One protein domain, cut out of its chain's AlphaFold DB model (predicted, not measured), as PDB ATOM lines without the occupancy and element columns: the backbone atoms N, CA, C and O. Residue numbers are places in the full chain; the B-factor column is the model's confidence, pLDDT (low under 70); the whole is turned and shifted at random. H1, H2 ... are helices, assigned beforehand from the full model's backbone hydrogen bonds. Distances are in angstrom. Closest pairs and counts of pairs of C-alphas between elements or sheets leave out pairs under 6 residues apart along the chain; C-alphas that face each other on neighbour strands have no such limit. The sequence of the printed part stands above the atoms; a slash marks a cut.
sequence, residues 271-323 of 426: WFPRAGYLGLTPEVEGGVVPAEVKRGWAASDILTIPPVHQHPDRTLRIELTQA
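What this domain is: This is residues 271 to 323 of the 426 residues of the protein "Putative exported protein" of Minicystis rosea (UniProt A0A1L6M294). This is a small fold with little regular structure: two long loops join three very short helices, with H1 and H3 together and H2 set off from both. From H2 the second loop runs back past H1 to a far turn at Asp 313, then returns to H3. The printed part has 53 residues with H1, H2 and H3 in that order and no named strand; the class is all helix, though named elements hold only 13 residues. It is compact and rounded, with a radius of gyration of the C-alphas of 10.9 A and spans of 30 by 24 by 16 A.

Where its parts are: H1, residues 274 to 278, begins at C-alpha 274 (198.828, 252.141, 189.906) and is 7.5 A long. H2 is residues 291 to 294, 5.0 A. H3, residues 318 to 321, is 5.7 A and ends at C-alpha 321 (199.718, 250.749, 198.113).

How they stand to each other: H1 and H3 touch, their closest C-alphas, of Arg 274 and Leu 320, 5.4 A apart. H2 is apart from H1 and from H3. In H1, 0 of 1 O i to N i+4 pairs and 2 of 2 O i to N i+3 pairs are within hydrogen-bond range; H2 and H3 are too short for an i+4 pair.

The domain as a whole: The C-alphas farthest apart, of Arg 295 and Asp 313, are 30.9 A apart. Both links are long, 12 and 23 residues. The printed part has no cut, and no printed residue is under 70 in pLDDT.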
ATOM      1  N   TRP A 271     194.733 249.619 187.189       96.88
ATOM      2  CA  TRP A 271     194.561 250.832 186.386       96.88
ATOM      3  C   TRP A 271     195.794 251.732 186.485       96.88
ATOM      4  O   TRP A 271     196.470 251.777 187.513       96.88
ATOM      5  N   PHE A 272     196.090 252.496 185.436       97.75
ATOM      6  CA  PHE A 272     197.110 253.542 185.489       97.75
ATOM      7  C   PHE A 272     196.633 254.707 186.387       97.75
ATOM      8  O   PHE A 272     195.473 255.110 186.284       97.75
ATOM      9  N   PRO A 273     197.483 255.292 187.257       97.44
ATOM     10  CA  PRO A 273     198.929 255.081 187.388       97.44
ATOM     11  C   PRO A 273     199.350 253.836 188.180       97.44
ATOM     12  O   PRO A 273     200.502 253.425 188.076       97.44
ATOM     13  N   ARG A 274     198.463 253.213 188.961       96.50
ATOM     14  CA  ARG A 274     198.828 252.141 189.906       96.50
ATOM     15  C   ARG A 274     199.522 250.951 189.233       96.50
ATOM     16  O   ARG A 274     200.591 250.554 189.692       96.50
ATOM     17  N   ALA A 275     199.008 250.470 188.102       96.12
ATOM     18  CA  ALA A 275     199.634 249.394 187.326       96.12
ATOM     19  C   ALA A 275     201.060 249.739 186.849       96.12
ATOM     20  O   ALA A 275     201.922 248.863 186.749       96.12
ATOM     21  N   GLY A 276     201.358 251.023 186.631       96.62
ATOM     22  CA  GLY A 276     202.695 251.473 186.245       96.62
ATOM     23  C   GLY A 276     203.746 251.268 187.336       96.62
ATOM     24  O   GLY A 276     204.908 251.011 187.032       96.62
ATOM     25  N   TYR A 277     203.355 251.253 188.614       96.56
ATOM     26  CA  TYR A 277     204.266 250.912 189.716       96.56
ATOM     27  C   TYR A 277     204.671 249.431 189.745       96.56
ATOM     28  O   TYR A 277     205.672 249.088 190.376       96.56
ATOM     29  N   LEU A 278     203.940 248.574 189.025       94.88
ATOM     30  CA  LEU A 278     204.313 247.187 188.729       94.88
ATOM     31  C   LEU A 278     205.102 247.058 187.412       94.88
ATOM     32  O   LEU A 278     205.438 245.946 187.009       94.88
ATOM     33  N   GLY A 279     205.372 248.175 186.727       94.81
ATOM     34  CA  GLY A 279     205.921 248.202 185.372       94.81
ATOM     35  C   GLY A 279     204.980 247.594 184.328       94.81
ATOM     36  O   GLY A 279     205.435 247.149 183.282       94.81
ATOM     37  N   LEU A 280     203.674 247.549 184.614       94.12
ATOM     38  CA  LEU A 280     202.627 247.050 183.715       94.12
ATOM     39  C   LEU A 280     201.903 248.210 183.014       94.12
ATOM     40  O   LEU A 280     200.693 248.177 182.809       94.12
ATOM     41  N   THR A 281     202.637 249.280 182.700       93.75
ATOM     42  CA  THR A 281     202.105 250.405 181.923       93.75
ATOM     43  C   THR A 281     201.851 249.936 180.486       93.75
ATOM     44  O   THR A 281     202.775 249.383 179.885       93.75
ATOM     45  N   PRO A 282     200.654 250.164 179.909       92.75
ATOM     46  CA  PRO A 282     200.418 249.913 178.489       92.75
ATOM     47  C   PRO A 282     201.372 250.712 177.602       92.75
ATOM     48  O   PRO A 282     201.968 251.692 178.052       92.75
ATOM     49  N   GLU A 283     201.502 250.325 176.335       93.94
ATOM     50  CA  GLU A 283     202.350 251.057 175.394       93.94
ATOM     51  C   GLU A 283     201.935 252.536 175.306       93.94
ATOM     52  O   GLU A 283     200.755 252.889 175.407       93.94
ATOM     53  N   VAL A 284     202.925 253.423 175.194       95.38
ATOM     54  CA  VAL A 284     202.734 254.877 175.209       95.38
ATOM     55  C   VAL A 284     203.501 255.539 174.074       95.38
ATOM     56  O   VAL A 284     204.655 255.214 173.801       95.38
ATOM     57  N   GLU A 285     202.880 256.540 173.457       94.44
ATOM     58  CA  GLU A 285     203.548 257.410 172.496       94.44
ATOM     59  C   GLU A 285     204.699 258.171 173.177       94.44
ATOM     60  O   GLU A 285     204.533 258.819 174.218       94.44
ATOM     61  N   GLY A 286     205.884 258.110 172.568       91.88
ATOM     62  CA  GLY A 286     207.078 258.774 173.081       91.88
ATOM     63  C   GLY A 286     206.922 260.296 173.203       91.88
ATOM     64  O   GLY A 286     206.258 260.950 172.401       91.88
ATOM     65  N   GLY A 287     207.581 260.882 174.207       90.62
ATOM     66  CA  GLY A 287     207.617 262.335 174.418       90.62
ATOM     67  C   GLY A 287     206.396 262.924 175.136       90.62
ATOM     68  O   GLY A 287     206.355 264.132 175.372       90.62
ATOM     69  N   VAL A 288     205.419 262.099 175.531       94.00
ATOM     70  CA  VAL A 288     204.256 262.537 176.311       94.00
ATOM     71  C   VAL A 288     204.508 262.329 177.805       94.00
ATOM     72  O   VAL A 288     204.680 261.212 178.280       94.00
ATOM     73  N   VAL A 289     204.495 263.419 178.573       95.81
ATOM     74  CA  VAL A 289     204.534 263.352 180.043       95.81
ATOM     75  C   VAL A 289     203.103 263.158 180.571       95.81
ATOM     76  O   VAL A 289     202.247 263.993 180.240       95.81
ATOM     77  N   PRO A 290     202.826 262.131 181.405       97.25
ATOM     78  CA  PRO A 290     201.495 261.901 181.964       97.25
ATOM     79  C   PRO A 290     200.977 263.105 182.751       97.25
ATOM     80  O   PRO A 290     201.737 263.780 183.452       97.25
ATOM     81  N   ALA A 291     199.674 263.373 182.664       96.50
ATOM     82  CA  ALA A 291     199.048 264.468 183.402       96.50
ATOM     83  C   ALA A 291     199.193 264.282 184.921       96.50
ATOM     84  O   ALA A 291     199.444 265.245 185.640       96.50
ATOM     85  N   GLU A 292     199.149 263.039 185.395       97.38
ATOM     86  CA  GLU A 292     199.386 262.664 186.786       97.38
ATOM     87  C   GLU A 292     200.788 263.066 187.249       97.38
ATOM     88  O   GLU A 292     200.943 263.586 188.348       97.38
ATOM     89  N   VAL A 293     201.809 262.910 186.399       97.88
ATOM     90  CA  VAL A 293     203.179 263.355 186.702       97.88
ATOM     91  C   VAL A 293     203.261 264.882 186.706       97.88
ATOM     92  O   VAL A 293     203.783 265.460 187.655       97.88
ATOM     93  N   LYS A 294     202.691 265.555 185.694       97.31
ATOM     94  CA  LYS A 294     202.666 267.032 185.617       97.31
ATOM     95  C   LYS A 294     202.005 267.671 186.839       97.31
ATOM     96  O   LYS A 294     202.429 268.735 187.276       97.31
ATOM     97  N   ARG A 295     200.973 267.021 187.381       95.69
ATOM     98  CA  ARG A 295     200.220 267.468 188.560       95.69
ATOM     99  C   ARG A 295     200.841 267.011 189.890       95.69
ATOM    100  O   ARG A 295     200.320 267.356 190.946       95.69
ATOM    101  N   GLY A 296     201.944 266.256 189.859       95.94
ATOM    102  CA  GLY A 296     202.623 265.738 191.055       95.94
ATOM    103  C   GLY A 296     201.868 264.609 191.768       95.94
ATOM    104  O   GLY A 296     202.080 264.373 192.955       95.94
ATOM    105  N   TRP A 297     200.959 263.931 191.070       95.88
ATOM    106  CA  TRP A 297     200.124 262.841 191.588       95.88
ATOM    107  C   TRP A 297     200.743 261.457 191.378       95.88
ATOM    108  O   TRP A 297     200.352 260.508 192.053       95.88
ATOM    109  N   ALA A 298     201.713 261.342 190.469       97.31
ATOM    110  CA  ALA A 298     202.449 260.115 190.183       97.31
ATOM    111  C   ALA A 298     203.964 260.365 190.159       97.31
ATOM    112  O   ALA A 298     204.412 261.487 189.912       97.31
ATOM    113  N   ALA A 299     204.751 259.314 190.407       96.75
ATOM    114  CA  ALA A 299     206.208 259.392 190.336       96.75
ATOM    115  C   ALA A 299     206.679 259.760 188.917       96.75
ATOM    116  O   ALA A 299     206.118 259.296 187.925       96.75
ATOM    117  N   SER A 300     207.725 260.579 188.808       97.12
ATOM    118  CA  SER A 300     208.220 261.068 187.514       97.12
ATOM    119  C   SER A 300     208.801 259.976 186.615       97.12
ATOM    120  O   SER A 300     208.843 260.152 185.400       97.12
ATOM    121  N   ASP A 301     209.215 258.850 187.194       96.06
ATOM    122  CA  ASP A 301     209.804 257.709 186.498       96.06
ATOM    123  C   ASP A 301     208.775 256.638 186.095       96.06
ATOM    124  O   ASP A 301     209.164 255.607 185.550       96.06
ATOM    125  N   ILE A 302     207.474 256.868 186.325       97.06
ATOM    126  CA  ILE A 302     206.424 255.834 186.255       97.06
ATOM    127  C   ILE A 302     206.335 255.082 184.922       97.06
ATOM    128  O   ILE A 302     206.034 253.893 184.907       97.06
ATOM    129  N   LEU A 303     206.640 255.742 183.802       96.50
ATOM    130  CA  LEU A 303     206.623 255.117 182.471       96.50
ATOM    131  C   LEU A 303     207.855 254.238 182.195       96.50
ATOM    132  O   LEU A 303     207.869 253.492 181.225       96.50
ATOM    133  N   THR A 304     208.897 254.343 183.020       94.56
ATOM    134  CA  THR A 304     210.189 253.654 182.842       94.56
ATOM    135  C   THR A 304     210.446 252.577 183.893       94.56
ATOM    136  O   THR A 304     211.521 251.980 183.927       94.56
ATOM    137  N   ILE A 305     209.475 252.325 184.774       94.88
ATOM    138  CA  ILE A 305     209.570 251.275 185.786       94.88
ATOM    139  C   ILE A 305     209.555 249.919 185.063       94.88
ATOM    140  O   ILE A 305     208.581 249.629 184.370       94.88
ATOM    141  N   PRO A 306     210.593 249.074 185.215       92.50
ATOM    142  CA  PRO A 306     210.614 247.779 184.551       92.50
ATOM    143  C   PRO A 306     209.539 246.837 185.122       92.50
ATOM    144  O   PRO A 306     209.270 246.901 186.332       92.50
ATOM    145  N   PRO A 307     208.955 245.950 184.292       93.06
ATOM    146  CA  PRO A 307     207.905 245.033 184.716       93.06
ATOM    147  C   PRO A 307     208.350 244.110 185.850       93.06
ATOM    148  O   PRO A 307     209.418 243.496 185.794       93.06
ATOM    149  N   VAL A 308     207.494 243.948 186.859       91.69
ATOM    150  CA  VAL A 308     207.778 243.124 188.044       91.69
ATOM    151  C   VAL A 308     208.105 241.668 187.692       91.69
ATOM    152  O   VAL A 308     208.989 241.075 188.297       91.69
ATOM    153  N   HIS A 309     207.463 241.103 186.666       90.12
ATOM    154  CA  HIS A 309     207.689 239.714 186.251       90.12
ATOM    155  C   HIS A 309     209.082 239.478 185.636       90.12
ATOM    156  O   HIS A 309     209.548 238.345 185.611       90.12
ATOM    157  N   GLN A 310     209.757 240.533 185.163       91.50
ATOM    158  CA  GLN A 310     211.132 240.461 184.649       91.50
ATOM    159  C   GLN A 310     212.173 240.633 185.763       91.50
ATOM    160  O   GLN A 310     213.342 240.298 185.579       91.50
ATOM    161  N   HIS A 311     211.753 241.140 186.925       87.31
ATOM    162  CA  HIS A 311     212.604 241.400 188.083       87.31
ATOM    163  C   HIS A 311     211.891 240.993 189.385       87.31
ATOM    164  O   HIS A 311     211.605 241.861 190.215       87.31
ATOM    165  N   PRO A 312     211.601 239.693 189.582       80.81
ATOM    166  CA  PRO A 312     210.804 239.216 190.716       80.81
ATOM    167  C   PRO A 312     211.447 239.495 192.083       80.81
ATOM    168  O   PRO A 312     210.737 239.647 193.071       80.81
ATOM    169  N   ASP A 313     212.775 239.631 192.133       82.88
ATOM    170  CA  ASP A 313     213.521 239.942 193.360       82.88
ATOM    171  C   ASP A 313     213.494 241.438 193.728       82.88
ATOM    172  O   ASP A 313     214.003 241.846 194.776       82.88
ATOM    173  N   ARG A 314     212.939 242.298 192.863       80.88
ATOM    174  CA  ARG A 314     212.884 243.738 193.112       80.88
ATOM    175  C   ARG A 314     211.809 244.049 194.148       80.88
ATOM    176  O   ARG A 314     210.655 243.655 194.014       80.88
ATOM    177  N   THR A 315     212.161 244.877 195.129       81.94
ATOM    178  CA  THR A 315     211.185 245.443 196.062       81.94
ATOM    179  C   THR A 315     210.094 246.208 195.309       81.94
ATOM    180  O   THR A 315     210.385 247.101 194.506       81.94
ATOM    181  N   LEU A 316     208.834 245.869 195.592       85.62
ATOM    182  CA  LEU A 316     207.682 246.563 195.029       85.62
ATOM    183  C   LEU A 316     207.693 248.043 195.420       85.62
ATOM    184  O   LEU A 316     208.032 248.419 196.544       85.62
ATOM    185  N   ARG A 317     207.285 248.890 194.477       91.19
ATOM    186  CA  ARG A 317     207.132 250.327 194.695       91.19
ATOM    187  C   ARG A 317     206.006 250.571 195.693       91.19
ATOM    188  O   ARG A 317     204.862 250.201 195.443       91.19
ATOM    189  N   ILE A 318     206.330 251.204 196.820       91.62
ATOM    190  CA  ILE A 318     205.367 251.466 197.899       91.62
ATOM    191  C   ILE A 318     204.215 252.363 197.431       91.62
ATOM    192  O   ILE A 318     203.134 252.327 197.993       91.62
ATOM    193  N   GLU A 319     204.405 253.148 196.373       95.12
ATOM    194  CA  GLU A 319     203.357 253.983 195.787       95.12
ATOM    195  C   GLU A 319     202.147 253.167 195.293       95.12
ATOM    196  O   GLU A 319     201.029 253.680 195.309       95.12
ATOM    197  N   LEU A 320     202.335 251.884 194.949       94.75
ATOM    198  CA  LEU A 320     201.260 250.954 194.579       94.75
ATOM    199  C   LEU A 320     200.210 250.774 195.690       94.75
ATOM    200  O   LEU A 320     199.051 250.456 195.401       94.75
ATOM    201  N   THR A 321     200.599 250.964 196.957       94.88
ATOM    202  CA  THR A 321     199.718 250.749 198.113       94.88
ATOM    203  C   THR A 321     198.675 251.846 198.291       94.88
ATOM    204  O   THR A 321     197.722 251.650 199.041       94.88
ATOM    205  N   GLN A 322     198.854 252.999 197.643       96.88
ATOM    206  CA  GLN A 322     197.870 254.078 197.668       96.88
ATOM    207  C   GLN A 322     196.774 253.786 196.651       96.88
ATOM    208  O   GLN A 322     197.058 253.563 195.474       96.88
ATOM    209  N   ALA A 323     195.530 253.763 197.119       97.25
ATOM    210  CA  ALA A 323     194.375 253.380 196.312       97.25
ATOM    211  C   ALA A 323     193.356 254.512 196.129       97.25
ATOM    212  O   ALA A 323     192.404 254.337 195.370       97.25
TER     213      ALA A 323